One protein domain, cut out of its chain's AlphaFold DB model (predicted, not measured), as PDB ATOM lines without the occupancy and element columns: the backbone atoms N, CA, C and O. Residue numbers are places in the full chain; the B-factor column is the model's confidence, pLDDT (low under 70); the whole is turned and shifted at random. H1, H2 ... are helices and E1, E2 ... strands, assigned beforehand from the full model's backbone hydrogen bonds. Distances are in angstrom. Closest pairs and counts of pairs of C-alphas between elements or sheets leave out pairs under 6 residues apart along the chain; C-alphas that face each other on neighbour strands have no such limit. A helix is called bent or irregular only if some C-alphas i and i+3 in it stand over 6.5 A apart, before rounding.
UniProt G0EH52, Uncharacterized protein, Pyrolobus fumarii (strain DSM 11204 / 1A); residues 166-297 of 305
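Overview. This is residues 166 to 297 of the 305 residues of an uncharacterized protein of Pyrolobus fumarii (strain DSM 11204 / 1A) (UniProt G0EH52). A small three-stranded sheet has the bent helix H4 over one face and the short helix H5 over the other; the helical hairpin H1 and H2 sits beyond its E1 edge, with H3 packed between H1 and H4. The 132 printed residues hold five named helices and three named strands, H1 H2 H3 E1 E2 H4 E3 H5, class mixed; the sheet, E1 E2 E3, is mixed too. The whole is compact, radius of gyration of the C-alphas 13.9 A, spanning 46 by 35 by 31 A.

Along the chain. Find C-alpha 170 at (-39.904, -27.403, 38.435); from there H1 runs 27.1 A to residue 188. Next come H2, residues 197 to 206, H3, 214 to 222, E1, 233 to 238, and E2, 241 to 247. H4, residues 254 to 274, one helix by its hydrogen bonds, is bent, C-alphas 263 and 266 being 7.1 A apart; its arms are H4a, 254 to 263, irregular with C-alphas 256 and 259 6.6 A apart, and H4b, 266 to 274. E3, 279 to 285, runs 19.6 A, and H5, 287 to 295, ends at (-29.892, -21.480, 56.954).

Arrangement. H1 touches H2 at C-alphas 176 and 201, 4.7 A, opposite ways. H1 touches H3 at C-alphas 179 and 219, 5.2 A. E1 and E2, a hairpin, are antiparallel, N 236 to O 243 2.8 A. In the strand-helix-strand unit E2, H4, E3, a right-handed crossover joins parallel neighbours, N 244 to O 281 2.8 A. H4b and H5 lie on opposite faces, heights 9.7 and 7.7 A. O i to N i+4 pairs are within hydrogen-bond range throughout H1, H2, H3, H4b and H5, and 4 of 6 in H4a.

Size, cuts and confidence. The printed part has no cut and no long link. Look for pLDDT under 70 at residues 166 to 170, 208 to 212, 224 to 230 and 249 to 255.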
ATOM      1  N   THR A 166     -47.457 -25.020  31.810       41.53
ATOM      2  CA  THR A 166     -48.403 -26.121  31.957       41.53
ATOM      3  C   THR A 166     -47.784 -27.111  32.943       41.53
ATOM      4  O   THR A 166     -46.821 -27.783  32.587       41.53
ATOM      5  N   HIS A 167     -48.340 -27.198  34.157       40.56
ATOM      6  CA  HIS A 167     -47.943 -28.102  35.254       40.56
ATOM      7  C   HIS A 167     -46.773 -27.669  36.150       40.56
ATOM      8  O   HIS A 167     -46.215 -28.516  36.833       40.56
ATOM      9  N   GLY A 168     -46.446 -26.373  36.232       51.44
ATOM     10  CA  GLY A 168     -45.431 -25.909  37.188       51.44
ATOM     11  C   GLY A 168     -44.043 -26.455  36.861       51.44
ATOM     12  O   GLY A 168     -43.574 -27.396  37.490       51.44
ATOM     13  N   ASP A 169     -43.394 -25.840  35.875       64.38
ATOM     14  CA  ASP A 169     -42.027 -26.173  35.491       64.38
ATOM     15  C   ASP A 169     -41.085 -26.082  36.709       64.38
ATOM     16  O   ASP A 169     -40.721 -24.994  37.181       64.38
ATOM     17  N   ALA A 170     -40.764 -27.253  37.269       69.31
ATOM     18  CA  ALA A 170     -39.904 -27.403  38.435       69.31
ATOM     19  C   ALA A 170     -38.522 -26.803  38.161       69.31
ATOM     20  O   ALA A 170     -37.926 -26.219  39.063       69.31
ATOM     21  N   HIS A 171     -38.080 -26.857  36.900       74.12
ATOM     22  CA  HIS A 171     -36.829 -26.271  36.456       74.12
ATOM     23  C   HIS A 171     -36.847 -24.744  36.584       74.12
ATOM     24  O   HIS A 171     -36.059 -24.167  37.324       74.12
ATOM     25  N   ALA A 172     -37.798 -24.057  35.950       76.81
ATOM     26  CA  ALA A 172     -37.861 -22.595  36.019       76.81
ATOM     27  C   ALA A 172     -38.090 -22.068  37.453       76.81
ATOM     28  O   ALA A 172     -37.549 -21.025  37.828       76.81
ATOM     29  N   SER A 173     -38.838 -22.807  38.281       81.75
ATOM     30  CA  SER A 173     -38.992 -22.486  39.710       81.75
ATOM     31  C   SER A 173     -37.662 -22.616  40.465       81.75
ATOM     32  O   SER A 173     -37.280 -21.708  41.202       81.75
ATOM     33  N   SER A 174     -36.934 -23.712  40.229       82.06
ATOM     34  CA  SER A 174     -35.612 -23.975  40.806       82.06
ATOM     35  C   SER A 174     -34.588 -22.921  40.372       82.06
ATOM     36  O   SER A 174     -33.909 -22.341  41.216       82.06
ATOM     37  N   VAL A 175     -34.543 -22.563  39.084       85.38
ATOM     38  CA  VAL A 175     -33.670 -21.501  38.558       85.38
ATOM     39  C   VAL A 175     -33.954 -20.157  39.228       85.38
ATOM     40  O   VAL A 175     -33.015 -19.444  39.585       85.38
ATOM     41  N   ALA A 176     -35.226 -19.797  39.428       88.75
ATOM     42  CA  ALA A 176     -35.589 -18.542  40.081       88.75
ATOM     43  C   ALA A 176     -35.114 -18.491  41.544       88.75
ATOM     44  O   ALA A 176     -34.574 -17.475  41.985       88.75
ATOM     45  N   GLU A 177     -35.268 -19.588  42.282       89.88
ATOM     46  CA  GLU A 177     -34.780 -19.735  43.655       89.88
ATOM     47  C   GLU A 177     -33.245 -19.709  43.732       89.88
ATOM     48  O   GLU A 177     -32.671 -18.935  44.499       89.88
ATOM     49  N   LEU A 178     -32.573 -20.486  42.880       88.94
ATOM     50  CA  LEU A 178     -31.113 -20.535  42.781       88.94
ATOM     51  C   LEU A 178     -30.519 -19.175  42.417       88.94
ATOM     52  O   LEU A 178     -29.477 -18.795  42.945       88.94
ATOM     53  N   ALA A 179     -31.168 -18.414  41.534       90.50
ATOM     54  CA  ALA A 179     -30.712 -17.075  41.180       90.50
ATOM     55  C   ALA A 179     -30.710 -16.141  42.400       90.50
ATOM     56  O   ALA A 179     -29.784 -15.346  42.566       90.50
ATOM     57  N   VAL A 180     -31.704 -16.260  43.286       92.00
ATOM     58  CA  VAL A 180     -31.745 -15.506  44.546       92.00
ATOM     59  C   VAL A 180     -30.610 -15.933  45.477       92.00
ATOM     60  O   VAL A 180     -29.890 -15.068  45.981       92.00
ATOM     61  N   GLU A 181     -30.399 -17.239  45.661       90.50
ATOM     62  CA  GLU A 181     -29.326 -17.770  46.516       90.50
ATOM     63  C   GLU A 181     -27.937 -17.354  46.024       90.50
ATOM     64  O   GLU A 181     -27.132 -16.820  46.788       90.50
ATOM     65  N   VAL A 182     -27.663 -17.545  44.731       89.88
ATOM     66  CA  VAL A 182     -26.387 -17.179  44.107       89.88
ATOM     67  C   VAL A 182     -26.150 -15.677  44.238       89.88
ATOM     68  O   VAL A 182     -25.040 -15.262  44.569       89.88
ATOM     69  N   ASN A 183     -27.171 -14.844  44.024       91.31
ATOM     70  CA  ASN A 183     -27.032 -13.398  44.171       91.31
ATOM     71  C   ASN A 183     -26.702 -12.974  45.599       91.31
ATOM     72  O   ASN A 183     -25.818 -12.138  45.800       91.31
ATOM     73  N   ASP A 184     -27.404 -13.529  46.585       89.69
ATOM     74  CA  ASP A 184     -27.146 -13.220  47.988       89.69
ATOM     75  C   ASP A 184     -25.745 -13.683  48.404       89.69
ATOM     76  O   ASP A 184     -24.973 -12.916  48.986       89.69
ATOM     77  N   ALA A 185     -25.366 -14.898  48.010       87.44
ATOM     78  CA  ALA A 185     -24.052 -15.447  48.293       87.44
ATOM     79  C   ALA A 185     -22.931 -14.593  47.679       87.44
ATOM     80  O   ALA A 185     -21.991 -14.210  48.376       87.44
ATOM     81  N   LEU A 186     -23.046 -14.213  46.403       86.00
ATOM     82  CA  LEU A 186     -22.080 -13.327  45.749       86.00
ATOM     83  C   LEU A 186     -22.046 -11.932  46.388       86.00
ATOM     84  O   LEU A 186     -20.958 -11.386  46.596       86.00
ATOM     85  N   SER A 187     -23.201 -11.392  46.779       87.38
ATOM     86  CA  SER A 187     -23.293 -10.100  47.469       87.38
ATOM     87  C   SER A 187     -22.537 -10.121  48.802       87.38
ATOM     88  O   SER A 187     -21.776  -9.197  49.088       87.38
ATOM     89  N   ARG A 188     -22.645 -11.209  49.580       85.50
ATOM     90  CA  ARG A 188     -21.876 -11.414  50.827       85.50
ATOM     91  C   ARG A 188     -20.366 -11.517  50.592       85.50
ATOM     92  O   ARG A 188     -19.582 -11.151  51.466       85.50
ATOM     93  N   LEU A 189     -19.943 -11.969  49.412       82.38
ATOM     94  CA  LEU A 189     -18.535 -11.970  48.998       82.38
ATOM     95  C   LEU A 189     -18.051 -10.602  48.484       82.38
ATOM     96  O   LEU A 189     -16.877 -10.465  48.137       82.38
ATOM     97  N   GLY A 190     -18.924  -9.590  48.447       80.50
ATOM     98  CA  GLY A 190     -18.622  -8.255  47.927       80.50
ATOM     99  C   GLY A 190     -18.726  -8.143  46.404       80.50
ATOM    100  O   GLY A 190     -18.231  -7.169  45.837       80.50
ATOM    101  N   TYR A 191     -19.347  -9.119  45.733       80.25
ATOM    102  CA  TYR A 191     -19.631  -9.072  44.301       80.25
ATOM    103  C   TYR A 191     -21.100  -8.720  44.073       80.25
ATOM    104  O   TYR A 191     -21.991  -9.519  44.346       80.25
ATOM    105  N   PHE A 192     -21.353  -7.524  43.548       75.62
ATOM    106  CA  PHE A 192     -22.704  -7.025  43.311       75.62
ATOM    107  C   PHE A 192     -22.972  -6.890  41.812       75.62
ATOM    108  O   PHE A 192     -22.183  -6.282  41.088       75.62
ATOM    109  N   THR A 193     -24.090  -7.444  41.350       74.00
ATOM    110  CA  THR A 193     -24.515  -7.376  39.941       74.00
ATOM    111  C   THR A 193     -25.288  -6.104  39.607       74.00
ATOM    112  O   THR A 193     -25.376  -5.733  38.441       74.00
ATOM    113  N   GLY A 194     -25.843  -5.415  40.609       79.62
ATOM    114  CA  GLY A 194     -26.816  -4.342  40.386       79.62
ATOM    115  C   GLY A 194     -28.269  -4.806  40.446       79.62
ATOM    116  O   GLY A 194     -29.159  -3.960  40.510       79.62
ATOM    117  N   LEU A 195     -28.523  -6.120  40.446       86.12
ATOM    118  CA  LEU A 195     -29.870  -6.684  40.459       86.12
ATOM    119  C   LEU A 195     -30.293  -7.081  41.874       86.12
ATOM    120  O   LEU A 195     -29.515  -7.612  42.664       86.12
ATOM    121  N   THR A 196     -31.560  -6.824  42.189       91.12
ATOM    122  CA  THR A 196     -32.163  -7.265  43.447       91.12
ATOM    123  C   THR A 196     -32.641  -8.718  43.347       91.12
ATOM    124  O   THR A 196     -32.982  -9.161  42.245       91.12
ATOM    125  N   PRO A 197     -32.749  -9.449  44.474       93.19
ATOM    126  CA  PRO A 197     -33.390 -10.764  44.521       93.19
ATOM    127  C   PRO A 197     -34.748 -10.811  43.813       93.19
ATOM    128  O   PRO A 197     -34.977 -11.696  42.997       93.19
ATOM    129  N   TYR A 198     -35.618  -9.821  44.045       93.56
ATOM    130  CA  TYR A 198     -36.908  -9.731  43.358       93.56
ATOM    131  C   TYR A 198     -36.760  -9.636  41.834       93.56
ATOM    132  O   TYR A 198     -37.451 -10.346  41.107       93.56
ATOM    133  N   THR A 199     -35.850  -8.786  41.342       91.69
ATOM    134  CA  THR A 199     -35.629  -8.617  39.896       91.69
ATOM    135  C   THR A 199     -35.146  -9.917  39.261       91.69
ATOM    136  O   THR A 199     -35.649 -10.312  38.215       91.69
ATOM    137  N   LEU A 200     -34.215 -10.616  39.914       90.38
ATOM    138  CA  LEU A 200     -33.708 -11.905  39.443       90.38
ATOM    139  C   LEU A 200     -34.795 -12.979  39.421       90.38
ATOM    140  O   LEU A 200     -34.950 -13.663  38.412       90.38
ATOM    141  N   PHE A 201     -35.569 -13.083  40.503       91.00
ATOM    142  CA  PHE A 201     -36.689 -14.013  40.609       91.00
ATOM    143  C   PHE A 201     -37.735 -13.745  39.518       91.00
ATOM    144  O   PHE A 201     -38.175 -14.657  38.823       91.00
ATOM    145  N   GLN A 202     -38.092 -12.475  39.304       90.44
ATOM    146  CA  GLN A 202     -39.036 -12.071  38.268       90.44
ATOM    147  C   GLN A 202     -38.529 -12.396  36.861       90.44
ATOM    148  O   GLN A 202     -39.278 -12.974  36.073       90.44
ATOM    149  N   SER A 203     -37.294 -12.010  36.529       87.25
ATOM    150  CA  SER A 203     -36.710 -12.283  35.215       87.25
ATOM    151  C   SER A 203     -36.659 -13.781  34.945       87.25
ATOM    152  O   SER A 203     -37.047 -14.209  33.864       87.25
ATOM    153  N   ALA A 204     -36.283 -14.581  35.945       85.38
ATOM    154  CA  ALA A 204     -36.213 -16.023  35.782       85.38
ATOM    155  C   ALA A 204     -37.565 -16.682  35.492       85.38
ATOM    156  O   ALA A 204     -37.628 -17.623  34.709       85.38
ATOM    157  N   LEU A 205     -38.646 -16.159  36.070       84.69
ATOM    158  CA  LEU A 205     -39.988 -16.684  35.825       84.69
ATOM    159  C   LEU A 205     -40.620 -16.185  34.523       84.69
ATOM    160  O   LEU A 205     -41.429 -16.891  33.926       84.69
ATOM    161  N   LEU A 206     -40.336 -14.949  34.109       84.06
ATOM    162  CA  LEU A 206     -41.042 -14.314  32.989       84.06
ATOM    163  C   LEU A 206     -40.283 -14.380  31.662       84.06
ATOM    164  O   LEU A 206     -40.922 -14.242  30.613       84.06
ATOM    165  N   GLU A 207     -38.961 -14.538  31.715       78.19
ATOM    166  CA  GLU A 207     -38.030 -14.492  30.581       78.19
ATOM    167  C   GLU A 207     -36.937 -15.585  30.727       78.19
ATOM    168  O   GLU A 207     -35.747 -15.268  30.737       78.19
ATOM    169  N   PRO A 208     -37.307 -16.879  30.855       67.50
ATOM    170  CA  PRO A 208     -36.366 -17.962  31.187       67.50
ATOM    171  C   PRO A 208     -35.282 -18.198  30.120       67.50
ATOM    172  O   PRO A 208     -34.168 -18.599  30.444       67.50
ATOM    173  N   ASP A 209     -35.581 -17.898  28.853       62.22
ATOM    174  CA  ASP A 209     -34.645 -18.055  27.731       62.22
ATOM    175  C   ASP A 209     -33.679 -16.863  27.562       62.22
ATOM    176  O   ASP A 209     -32.816 -16.880  26.680       62.22
ATOM    177  N   GLU A 210     -33.785 -15.821  28.398       57.91
ATOM    178  CA  GLU A 210     -32.918 -14.638  28.344       57.91
ATOM    179  C   GLU A 210     -32.120 -14.402  29.647       57.91
ATOM    180  O   GLU A 210     -32.470 -13.542  30.458       57.91
ATOM    181  N   PRO A 211     -30.948 -15.040  29.840       53.53
ATOM    182  CA  PRO A 211     -30.049 -14.673  30.930       53.53
ATOM    183  C   PRO A 211     -29.136 -13.514  30.507       53.53
ATOM    184  O   PRO A 211     -28.084 -13.724  29.898       53.53
ATOM    185  N   ARG A 212     -29.491 -12.266  30.838       60.66
ATOM    186  CA  ARG A 212     -28.598 -11.104  30.611       60.66
ATOM    187  C   ARG A 212     -27.537 -10.916  31.704       60.66
ATOM    188  O   ARG A 212     -26.611 -10.130  31.507       60.66
ATOM    189  N   ASP A 213     -27.639 -11.640  32.822       79.81
ATOM    190  CA  ASP A 213     -26.762 -11.484  33.988       79.81
ATOM    191  C   ASP A 213     -26.017 -12.786  34.374       79.81
ATOM    192  O   ASP A 213     -26.586 -13.880  34.263       79.81
ATOM    193  N   PRO A 214     -24.751 -12.704  34.843       85.56
ATOM    194  CA  PRO A 214     -23.973 -13.867  35.266       85.56
ATOM    195  C   PRO A 214     -24.617 -14.737  36.353       85.56
ATOM    196  O   PRO A 214     -24.361 -15.939  36.357       85.56
ATOM    197  N   VAL A 215     -25.433 -14.175  37.251       88.00
ATOM    198  CA  VAL A 215     -26.140 -14.930  38.300       88.00
ATOM    199  C   VAL A 215     -27.146 -15.882  37.681       88.00
ATOM    200  O   VAL A 215     -27.110 -17.075  37.970       88.00
ATOM    201  N   HIS A 216     -28.007 -15.373  36.796       85.44
ATOM    202  CA  HIS A 216     -29.006 -16.205  36.134       85.44
ATOM    203  C   HIS A 216     -28.314 -17.296  35.310       85.44
ATOM    204  O   HIS A 216     -28.671 -18.461  35.408       85.44
ATOM    205  N   ALA A 217     -27.244 -16.959  34.583       84.81
ATOM    206  CA  ALA A 217     -26.486 -17.946  33.816       84.81
ATOM    207  C   ALA A 217     -25.833 -19.040  34.687       84.81
ATOM    208  O   ALA A 217     -25.651 -20.161  34.212       84.81
ATOM    209  N   ILE A 218     -25.451 -18.731  35.932       87.69
ATOM    210  CA  ILE A 218     -24.989 -19.742  36.893       87.69
ATOM    211  C   ILE A 218     -26.165 -20.598  37.363       87.69
ATOM    212  O   ILE A 218     -26.053 -21.818  37.308       87.69
ATOM    213  N   ALA A 219     -27.279 -19.983  37.765       87.62
ATOM    214  CA  ALA A 219     -28.475 -20.693  38.216       87.62
ATOM    215  C   ALA A 219     -29.003 -21.668  37.150       87.62
ATOM    216  O   ALA A 219     -29.174 -22.848  37.438       87.62
ATOM    217  N   SER A 220     -29.150 -21.228  35.895       83.94
ATOM    218  CA  SER A 220     -29.577 -22.099  34.791       83.94
ATOM    219  C   SER A 220     -28.579 -23.217  34.503       83.94
ATOM    220  O   SER A 220     -28.986 -24.323  34.171       83.94
ATOM    221  N   ALA A 221     -27.269 -22.961  34.612       83.06
ATOM    222  CA  ALA A 221     -26.255 -23.995  34.386       83.06
ATOM    223  C   ALA A 221     -26.285 -25.067  35.482       83.06
ATOM    224  O   ALA A 221     -26.176 -26.258  35.183       83.06
ATOM    225  N   LEU A 222     -26.478 -24.634  36.731       79.69
ATOM    226  CA  LEU A 222     -26.653 -25.513  37.881       79.69
ATOM    227  C   LEU A 222     -27.933 -26.338  37.779       79.69
ATOM    228  O   LEU A 222     -27.958 -27.427  38.333       79.69
ATOM    229  N   ASP A 223     -28.952 -25.870  37.056       76.25
ATOM    230  CA  ASP A 223     -30.232 -26.565  36.911       76.25
ATOM    231  C   ASP A 223     -30.508 -27.128  35.509       76.25
ATOM    232  O   ASP A 223     -31.639 -27.422  35.161       76.25
ATOM    233  N   SER A 224     -29.474 -27.283  34.680       61.88
ATOM    234  CA  SER A 224     -29.609 -27.491  33.227       61.88
ATOM    235  C   SER A 224     -30.157 -28.850  32.753       61.88
ATOM    236  O   SER A 224     -30.317 -29.032  31.542       61.88
ATOM    237  N   THR A 225     -30.442 -29.815  33.634       57.19
ATOM    238  CA  THR A 225     -30.936 -31.143  33.227       57.19
ATOM    239  C   THR A 225     -32.315 -31.471  33.802       57.19
ATOM    240  O   THR A 225     -32.731 -30.885  34.792       57.19
ATOM    241  N   LEU A 226     -33.027 -32.415  33.158       51.12
ATOM    242  CA  LEU A 226     -34.375 -32.980  33.449       51.12
ATOM    243  C   LEU A 226     -34.540 -33.605  34.855       51.12
ATOM    244  O   LEU A 226     -35.372 -34.477  35.098       51.12
ATOM    245  N   VAL A 227     -33.678 -33.203  35.762       48.31
ATOM    246  CA  VAL A 227     -33.348 -33.794  37.030       48.31
ATOM    247  C   VAL A 227     -33.860 -32.783  38.052       48.31
ATOM    248  O   VAL A 227     -33.108 -31.974  38.583       48.31
ATOM    249  N   GLY A 228     -35.187 -32.754  38.204       45.09
ATOM    250  CA  GLY A 228     -35.948 -31.754  38.962       45.09
ATOM    251  C   GLY A 228     -35.749 -31.802  40.478       45.09
ATOM    252  O   GLY A 228     -36.730 -31.777  41.215       45.09
ATOM    253  N   ALA A 229     -34.508 -31.890  40.948       51.75
ATOM    254  CA  ALA A 229     -34.193 -31.782  42.360       51.75
ATOM    255  C   ALA A 229     -33.908 -30.331  42.729       51.75
ATOM    256  O   ALA A 229     -33.173 -29.621  42.045       51.75
ATOM    257  N   VAL A 230     -34.464 -29.921  43.863       54.16
ATOM    258  CA  VAL A 230     -34.123 -28.672  44.536       54.16
ATOM    259  C   VAL A 230     -32.631 -28.697  44.852       54.16
ATOM    260  O   VAL A 230     -32.169 -29.482  45.682       54.16
ATOM    261  N   LYS A 231     -31.869 -27.837  44.179       73.25
ATOM    262  CA  LYS A 231     -30.446 -27.656  44.459       73.25
ATOM    263  C   LYS A 231     -30.284 -26.510  45.439       73.25
ATOM    264  O   LYS A 231     -30.874 -25.446  45.277       73.25
ATOM    265  N   THR A 232     -29.449 -26.733  46.440       81.81
ATOM    266  CA  THR A 232     -28.994 -25.685  47.353       81.81
ATOM    267  C   THR A 232     -27.551 -25.369  46.999       81.81
ATOM    268  O   THR A 232     -26.747 -26.293  46.887       81.81
ATOM    269  N   VAL A 233     -27.178 -24.101  46.841       85.88
ATOM    270  CA  VAL A 233     -25.772 -23.735  46.595       85.88
ATOM    271  C   VAL A 233     -25.258 -22.775  47.653       85.88
ATOM    272  O   VAL A 233     -25.868 -21.745  47.922       85.88
ATOM    273  N   ALA A 234     -24.096 -23.099  48.224       86.81
ATOM    274  CA  ALA A 234     -23.392 -22.259  49.184       86.81
ATOM    275  C   ALA A 234     -22.057 -21.773  48.628       86.81
ATOM    276  O   ALA A 234     -21.346 -22.514  47.950       86.81
ATOM    277  N   PHE A 235     -21.676 -20.558  49.013       88.75
ATOM    278  CA  PHE A 235     -20.355 -20.006  48.748       88.75
ATOM    279  C   PHE A 235     -19.694 -19.632  50.073       88.75
ATOM    280  O   PHE A 235     -20.143 -18.718  50.766       88.75
ATOM    281  N   ILE A 236     -18.622 -20.335  50.428       88.88
ATOM    282  CA  ILE A 236     -17.921 -20.188  51.703       88.88
ATOM    283  C   ILE A 236     -16.532 -19.616  51.445       88.88
ATOM    284  O   ILE A 236     -15.756 -20.118  50.631       88.88
ATOM    285  N   ARG A 237     -16.209 -18.527  52.143       89.62
ATOM    286  CA  ARG A 237     -14.899 -17.885  52.061       89.62
ATOM    287  C   ARG A 237     -13.963 -18.432  53.130       89.62
ATOM    288  O   ARG A 237     -14.181 -18.202  54.315       89.62
ATOM    289  N   GLU A 238     -12.836 -18.982  52.692       88.19
ATOM    290  CA  GLU A 238     -11.728 -19.382  53.560       88.19
ATOM    291  C   GLU A 238     -10.437 -18.656  53.159       88.19
ATOM    292  O   GLU A 238      -9.651 -19.092  52.309       88.19
ATOM    293  N   GLY A 239     -10.217 -17.479  53.747       87.81
ATOM    294  CA  GLY A 239      -9.089 -16.615  53.393       87.81
ATOM    295  C   GLY A 239      -9.145 -16.171  51.925       87.81
ATOM    296  O   GLY A 239      -9.980 -15.339  51.561       87.81
ATOM    297  N   ASN A 240      -8.240 -16.720  51.103       89.12
ATOM    298  CA  ASN A 240      -8.157 -16.485  49.651       89.12
ATOM    299  C   ASN A 240      -8.723 -17.648  48.815       89.12
ATOM    300  O   ASN A 240      -8.522 -17.676  47.598       89.12
ATOM    301  N   LYS A 241      -9.380 -18.618  49.452       92.62
ATOM    302  CA  LYS A 241     -10.063 -19.732  48.796       92.62
ATOM    303  C   LYS A 241     -11.572 -19.518  48.854       92.62
ATOM    304  O   LYS A 241     -12.082 -18.964  49.830       92.62
ATOM    305  N   LEU A 242     -12.247 -19.946  47.796       92.88
ATOM    306  CA  LEU A 242     -13.698 -20.020  47.727       92.88
ATOM    307  C   LEU A 242     -14.096 -21.493  47.675       92.88
ATOM    308  O   LEU A 242     -13.671 -22.204  46.767       92.88
ATOM    309  N   GLU A 243     -14.899 -21.942  48.624       93.00
ATOM    310  CA  GLU A 243     -15.534 -23.254  48.566       93.00
ATOM    311  C   GLU A 243     -16.973 -23.096  48.089       93.00
ATOM    312  O   GLU A 243     -17.707 -22.231  48.566       93.00
ATOM    313  N   VAL A 244     -17.357 -23.908  47.111       90.88
ATOM    314  CA  VAL A 244     -18.693 -23.929  46.526       90.88
ATOM    315  C   VAL A 244     -19.322 -25.259  46.899       90.88
ATOM    316  O   VAL A 244     -18.913 -26.304  46.384       90.88
ATOM    317  N   LEU A 245     -20.288 -25.224  47.816       89.56
ATOM    318  CA  LEU A 245     -21.069 -26.405  48.165       89.56
ATOM    319  C   LEU A 245     -22.254 -26.497  47.213       89.56
ATOM    320  O   LEU A 245     -22.976 -25.516  47.042       89.56
ATOM    321  N   VAL A 246     -22.461 -27.665  46.620       86.75
ATOM    322  CA  VAL A 246     -23.601 -27.931  45.744       86.75
ATOM    323  C   VAL A 246     -24.398 -29.091  46.322       86.75
ATOM    324  O   VAL A 246     -23.911 -30.220  46.405       86.75
ATOM    325  N   GLY A 247     -25.621 -28.773  46.732       84.88
ATOM    326  CA  GLY A 247     -26.644 -29.694  47.189       84.88
ATOM    327  C   GLY A 247     -27.157 -30.519  46.018       84.88
ATOM    328  O   GLY A 247     -27.747 -29.962  45.095       84.88
ATOM    329  N   CYS A 248     -26.928 -31.827  46.052       77.69
ATOM    330  CA  CYS A 248     -27.414 -32.781  45.059       77.69
ATOM    331  C   CYS A 248     -27.986 -33.998  45.785       77.69
ATOM    332  O   CYS A 248     -27.323 -34.574  46.651       77.69
ATOM    333  N   GLU A 249     -29.221 -34.372  45.450       67.19
ATOM    334  CA  GLU A 249     -29.927 -35.477  46.097       67.19
ATOM    335  C   GLU A 249     -29.162 -36.794  45.909       67.19
ATOM    336  O   GLU A 249     -28.826 -37.187  44.795       67.19
ATOM    337  N   THR A 250     -28.884 -37.501  47.004       52.34
ATOM    338  CA  THR A 250     -28.070 -38.730  47.029       52.34
ATOM    339  C   THR A 250     -28.680 -39.897  46.252       52.34
ATOM    340  O   THR A 250     -27.951 -40.817  45.872       52.34
ATOM    341  N   LEU A 251     -29.994 -39.871  46.000       47.62
ATOM    342  CA  LEU A 251     -30.684 -40.839  45.140       47.62
ATOM    343  C   LEU A 251     -30.351 -40.650  43.657       47.62
ATOM    344  O   LEU A 251     -30.497 -41.582  42.865       47.62
ATOM    345  N   MET A 252     -29.845 -39.477  43.287       52.31
ATOM    346  CA  MET A 252     -29.299 -39.208  41.970       52.31
ATOM    347  C   MET A 252     -27.806 -39.490  42.041       52.31
ATOM    348  O   MET A 252     -27.067 -38.919  42.845       52.31
ATOM    349  N   HIS A 253     -27.346 -40.462  41.254       57.81
ATOM    350  CA  HIS A 253     -25.935 -40.831  41.240       57.81
ATOM    351  C   HIS A 253     -25.099 -39.564  41.015       57.81
ATOM    352  O   HIS A 253     -25.419 -38.795  40.116       57.81
ATOM    353  N   ARG A 254     -24.023 -39.344  41.792       60.22
ATOM    354  CA  ARG A 254     -23.100 -38.184  41.660       60.22
ATOM    355  C   ARG A 254     -22.737 -37.838  40.206       60.22
ATOM    356  O   ARG A 254     -22.454 -36.687  39.890       60.22
ATOM    357  N   GLU A 255     -22.745 -38.842  39.338       66.25
ATOM    358  CA  GLU A 255     -22.526 -38.755  37.894       66.25
ATOM    359  C   GLU A 255     -23.549 -37.875  37.148       66.25
ATOM    360  O   GLU A 255     -23.223 -37.346  36.090       66.25
ATOM    361  N   GLN A 256     -24.753 -37.677  37.691       71.56
ATOM    362  CA  GLN A 256     -25.833 -36.886  37.092       71.56
ATOM    363  C   GLN A 256     -25.742 -35.392  37.437       71.56
ATOM    364  O   GLN A 256     -25.998 -34.567  36.567       71.56
ATOM    365  N   CYS A 257     -25.311 -35.034  38.652       75.69
ATOM    366  CA  CYS A 257     -25.176 -33.628  39.065       75.69
ATOM    367  C   CYS A 257     -23.843 -32.991  38.646       75.69
ATOM    368  O   CYS A 257     -23.761 -31.784  38.420       75.69
ATOM    369  N   TRP A 258     -22.759 -33.771  38.543       80.31
ATOM    370  CA  TRP A 258     -21.439 -33.216  38.218       80.31
ATOM    371  C   TRP A 258     -21.369 -32.461  36.875       80.31
ATOM    372  O   TRP A 258     -20.717 -31.415  36.835       80.31
ATOM    373  N   PRO A 259     -22.037 -32.906  35.790       83.31
ATOM    374  CA  PRO A 259     -22.098 -32.150  34.538       83.31
ATOM    375  C   PRO A 259     -22.642 -30.723  34.699       83.31
ATOM    376  O   PRO A 259     -22.134 -29.806  34.056       83.31
ATOM    377  N   GLU A 260     -23.621 -30.513  35.578       81.50
ATOM    378  CA  GLU A 260     -24.217 -29.194  35.832       81.50
ATOM    379  C   GLU A 260     -23.246 -28.289  36.600       81.50
ATOM    380  O   GLU A 260     -23.047 -27.121  36.255       81.50
ATOM    381  N   VAL A 261     -22.546 -28.857  37.589       85.19
ATOM    382  CA  VAL A 261     -21.461 -28.165  38.301       85.19
ATOM    383  C   VAL A 261     -20.353 -27.762  37.331       85.19
ATOM    384  O   VAL A 261     -19.865 -26.632  37.384       85.19
ATOM    385  N   GLU A 262     -19.967 -28.647  36.411       86.62
ATOM    386  CA  GLU A 262     -18.961 -28.357  35.386       86.62
ATOM    387  C   GLU A 262     -19.425 -27.249  34.428       86.62
ATOM    388  O   GLU A 262     -18.650 -26.349  34.092       86.62
ATOM    389  N   ALA A 263     -20.703 -27.254  34.039       84.69
ATOM    390  CA  ALA A 263     -21.295 -26.219  33.194       84.69
ATOM    391  C   ALA A 263     -21.295 -24.833  33.869       84.69
ATOM    392  O   ALA A 263     -21.109 -23.805  33.202       84.69
ATOM    393  N   ALA A 264     -21.466 -24.786  35.193       87.56
ATOM    394  CA  ALA A 264     -21.405 -23.557  35.982       87.56
ATOM    395  C   ALA A 264     -19.964 -23.131  36.337       87.56
ATOM    396  O   ALA A 264     -19.701 -21.933  36.506       87.56
ATOM    397  N   ARG A 265     -19.016 -24.079  36.404       89.75
ATOM    398  CA  ARG A 265     -17.655 -23.887  36.935       89.75
ATOM    399  C   ARG A 265     -16.929 -22.694  36.334       89.75
ATOM    400  O   ARG A 265     -16.450 -21.835  37.070       89.75
ATOM    401  N   GLN A 266     -16.870 -22.604  35.005       89.62
ATOM    402  CA  GLN A 266     -16.128 -21.529  34.331       89.62
ATOM    403  C   GLN A 266     -16.644 -20.133  34.715       89.62
ATOM    404  O   GLN A 266     -15.864 -19.190  34.859       89.62
ATOM    405  N   ARG A 267     -17.963 -19.994  34.905       89.19
ATOM    406  CA  ARG A 267     -18.604 -18.722  35.272       89.19
ATOM    407  C   ARG A 267     -18.316 -18.366  36.726       89.19
ATOM    408  O   ARG A 267     -17.932 -17.231  37.009       89.19
ATOM    409  N   ILE A 268     -18.438 -19.346  37.618       90.19
ATOM    410  CA  ILE A 268     -18.135 -19.186  39.043       90.19
ATOM    411  C   ILE A 268     -16.661 -18.819  39.238       90.19
ATOM    412  O   ILE A 268     -16.356 -17.848  39.928       90.19
ATOM    413  N   GLU A 269     -15.737 -19.517  38.577       91.62
ATOM    414  CA  GLU A 269     -14.302 -19.229  38.652       91.62
ATOM    415  C   GLU A 269     -13.949 -17.843  38.107       91.62
ATOM    416  O   GLU A 269     -13.112 -17.146  38.683       91.62
ATOM    417  N   ALA A 270     -14.603 -17.401  37.030       89.31
ATOM    418  CA  ALA A 270     -14.404 -16.060  36.493       89.31
ATOM    419  C   ALA A 270     -14.824 -14.970  37.494       89.31
ATOM    420  O   ALA A 270     -14.110 -13.974  37.650       89.31
ATOM    421  N   ILE A 271     -15.947 -15.157  38.192       87.31
ATOM    422  CA  ILE A 271     -16.409 -14.243  39.246       87.31
ATOM    423  C   ILE A 271     -15.481 -14.306  40.460       87.31
ATOM    424  O   ILE A 271     -15.028 -13.266  40.934       87.31
ATOM    425  N   ALA A 272     -15.115 -15.507  40.907       88.44
ATOM    426  CA  ALA A 272     -14.209 -15.704  42.032       88.44
ATOM    427  C   ALA A 272     -12.850 -15.027  41.787       88.44
ATOM    428  O   ALA A 272     -12.332 -14.308  42.642       88.44
ATOM    429  N   LYS A 273     -12.298 -15.168  40.578       89.19
ATOM    430  CA  LYS A 273     -11.058 -14.499  40.180       89.19
ATOM    431  C   LYS A 273     -11.188 -12.976  40.230       89.19
ATOM    432  O   LYS A 273     -10.284 -12.311  40.729       89.19
ATOM    433  N   LYS A 274     -12.303 -12.414  39.743       87.50
ATOM    434  CA  LYS A 274     -12.579 -10.966  39.830       87.50
ATOM    435  C   LYS A 274     -12.709 -10.490  41.279       87.50
ATOM    436  O   LYS A 274     -12.258  -9.394  41.589       87.50
ATOM    437  N   ALA A 275     -13.268 -11.322  42.153       84.38
ATOM    438  CA  ALA A 275     -13.387 -11.063  43.586       84.38
ATOM    439  C   ALA A 275     -12.081 -11.315  44.377       84.38
ATOM    440  O   ALA A 275     -12.050 -11.130  45.592       84.38
ATOM    441  N   GLY A 276     -10.985 -11.701  43.711       88.81
ATOM    442  CA  GLY A 276      -9.659 -11.839  44.323       88.81
ATOM    443  C   GLY A 276      -9.355 -13.212  44.932       88.81
ATOM    444  O   GLY A 276      -8.342 -13.361  45.619       88.81
ATOM    445  N   PHE A 277     -10.183 -14.226  44.677       90.69
ATOM    446  CA  PHE A 277      -9.910 -15.597  45.109       90.69
ATOM    447  C   PHE A 277      -8.811 -16.246  44.255       90.69
ATOM    448  O   PHE A 277      -8.738 -16.051  43.041       90.69
ATOM    449  N   ARG A 278      -7.934 -17.028  44.899       91.62
ATOM    450  CA  ARG A 278      -6.807 -17.728  44.252       91.62
ATOM    451  C   ARG A 278      -7.165 -19.126  43.765       91.62
ATOM    452  O   ARG A 278      -6.534 -19.618  42.836       91.62
ATOM    453  N   SER A 279      -8.129 -19.766  44.413       92.94
ATOM    454  CA  SER A 279      -8.607 -21.098  44.058       92.94
ATOM    455  C   SER A 279     -10.076 -21.237  44.420       92.94
ATOM    456  O   SER A 279     -10.520 -20.669  45.424       92.94
ATOM    457  N   VAL A 280     -10.790 -22.026  43.623       93.38
ATOM    458  CA  VAL A 280     -12.170 -22.429  43.877       93.38
ATOM    459  C   VAL A 280     -12.197 -23.943  44.053       93.38
ATOM    460  O   VAL A 280     -11.615 -24.659  43.239       93.38
ATOM    461  N   THR A 281     -12.841 -24.420  45.112       93.75
ATOM    462  CA  THR A 281     -13.053 -25.848  45.375       93.75
ATOM    463  C   THR A 281     -14.545 -26.137  45.315       93.75
ATOM    464  O   THR A 281     -15.334 -25.356  45.833       93.75
ATOM    465  N   TYR A 282     -14.930 -27.259  44.710       89.94
ATOM    466  CA  TYR A 282     -16.324 -27.694  44.626       89.94
ATOM    467  C   TYR A 282     -16.534 -28.919  45.507       89.94
ATOM    468  O   TYR A 282     -15.774 -29.884  45.409       89.94
ATOM    469  N   ILE A 283     -17.563 -28.883  46.350       88.50
ATOM    470  CA  ILE A 283     -17.926 -29.971  47.259       88.50
ATOM    471  C   ILE A 283     -19.392 -30.316  47.002       88.50
ATOM    472  O   ILE A 283     -20.254 -29.444  47.035       88.50
ATOM    473  N   MET A 284     -19.674 -31.590  46.733       85.62
ATOM    474  CA  MET A 284     -21.047 -32.089  46.628       85.62
ATOM    475  C   MET A 284     -21.482 -32.689  47.960       85.62
ATOM    476  O   MET A 284     -20.763 -33.527  48.511       85.62
ATOM    477  N   ALA A 285     -22.665 -32.302  48.419       85.75
ATOM    478  CA  ALA A 285     -23.294 -32.794  49.640       85.75
ATOM    479  C   ALA A 285     -24.813 -32.946  49.425       85.75
ATOM    480  O   ALA A 285     -25.335 -32.404  48.445       85.75
ATOM    481  N   PRO A 286     -25.533 -33.671  50.296       86.44
ATOM    482  CA  PRO A 286     -26.992 -33.646  50.322       86.44
ATOM    483  C   PRO A 286     -27.543 -32.208  50.414       86.44
ATOM    484  O   PRO A 286     -26.954 -31.380  51.120       86.44
ATOM    485  N   PRO A 287     -28.650 -31.874  49.723       86.94
ATOM    486  CA  PRO A 287     -29.250 -30.539  49.766       86.94
ATOM    487  C   PRO A 287     -29.577 -30.060  51.182       86.94
ATOM    488  O   PRO A 287     -29.411 -28.875  51.474       86.94
ATOM    489  N   GLU A 288     -29.984 -30.975  52.059       87.94
ATOM    490  CA  GLU A 288     -30.302 -30.733  53.464       87.94
ATOM    491  C   GLU A 288     -29.062 -30.323  54.260       87.94
ATOM    492  O   GLU A 288     -29.124 -29.370  55.032       87.94
ATOM    493  N   GLU A 289     -27.916 -30.975  54.035       88.81
ATOM    494  CA  GLU A 289     -26.653 -30.616  54.693       88.81
ATOM    495  C   GLU A 289     -26.205 -29.210  54.284       88.81
ATOM    496  O   GLU A 289     -25.839 -28.389  55.130       88.81
ATOM    497  N   VAL A 290     -26.282 -28.893  52.985       89.25
ATOM    498  CA  VAL A 290     -25.947 -27.550  52.488       89.25
ATOM    499  C   VAL A 290     -26.913 -26.509  53.058       89.25
ATOM    500  O   VAL A 290     -26.478 -25.446  53.506       89.25
ATOM    501  N   ALA A 291     -28.212 -26.818  53.093       89.38
ATOM    502  CA  ALA A 291     -29.219 -25.947  53.686       89.38
ATOM    503  C   ALA A 291     -28.973 -25.730  55.185       89.38
ATOM    504  O   ALA A 291     -29.087 -24.604  55.659       89.38
ATOM    505  N   CYS A 292     -28.546 -26.756  55.919       89.62
ATOM    506  CA  CYS A 292     -28.186 -26.631  57.325       89.62
ATOM    507  C   CYS A 292     -27.001 -25.699  57.565       89.62
ATOM    508  O   CYS A 292     -27.026 -24.874  58.480       89.62
ATOM    509  N   ILE A 293     -25.977 -25.785  56.718       86.75
ATOM    510  CA  ILE A 293     -24.813 -24.896  56.793       86.75
ATOM    511  C   ILE A 293     -25.229 -23.436  56.557       86.75
ATOM    512  O   ILE A 293     -24.737 -22.535  57.239       86.75
ATOM    513  N   LEU A 294     -26.136 -23.197  55.607       84.12
ATOM    514  CA  LEU A 294     -26.529 -21.855  55.179       84.12
ATOM    515  C   LEU A 294     -27.610 -21.204  56.047       84.12
ATOM    516  O   LEU A 294     -27.547 -20.003  56.316       84.12
ATOM    517  N   TYR A 295     -28.608 -21.982  56.456       87.19
ATOM    518  CA  TYR A 295     -29.892 -21.480  56.954       87.19
ATOM    519  C   TYR A 295     -30.181 -21.875  58.400       87.19
ATOM    520  O   TYR A 295     -31.277 -21.628  58.895       87.19
ATOM    521  N   ARG A 296     -29.176 -22.383  59.121       83.31
ATOM    522  CA  ARG A 296     -29.232 -22.675  60.566       83.31
ATOM    523  C   ARG A 296     -29.798 -21.528  61.417       83.31
ATOM    524  O   ARG A 296     -30.313 -21.754  62.507       83.31
ATOM    525  N   ASP A 297     -29.620 -20.276  60.994       82.69
ATOM    526  CA  ASP A 297     -30.112 -19.125  61.757       82.69
ATOM    527  C   ASP A 297     -31.618 -18.874  61.575       82.69
ATOM    528  O   ASP A 297     -32.192 -18.120  62.365       82.69
TER     529      ASP A 297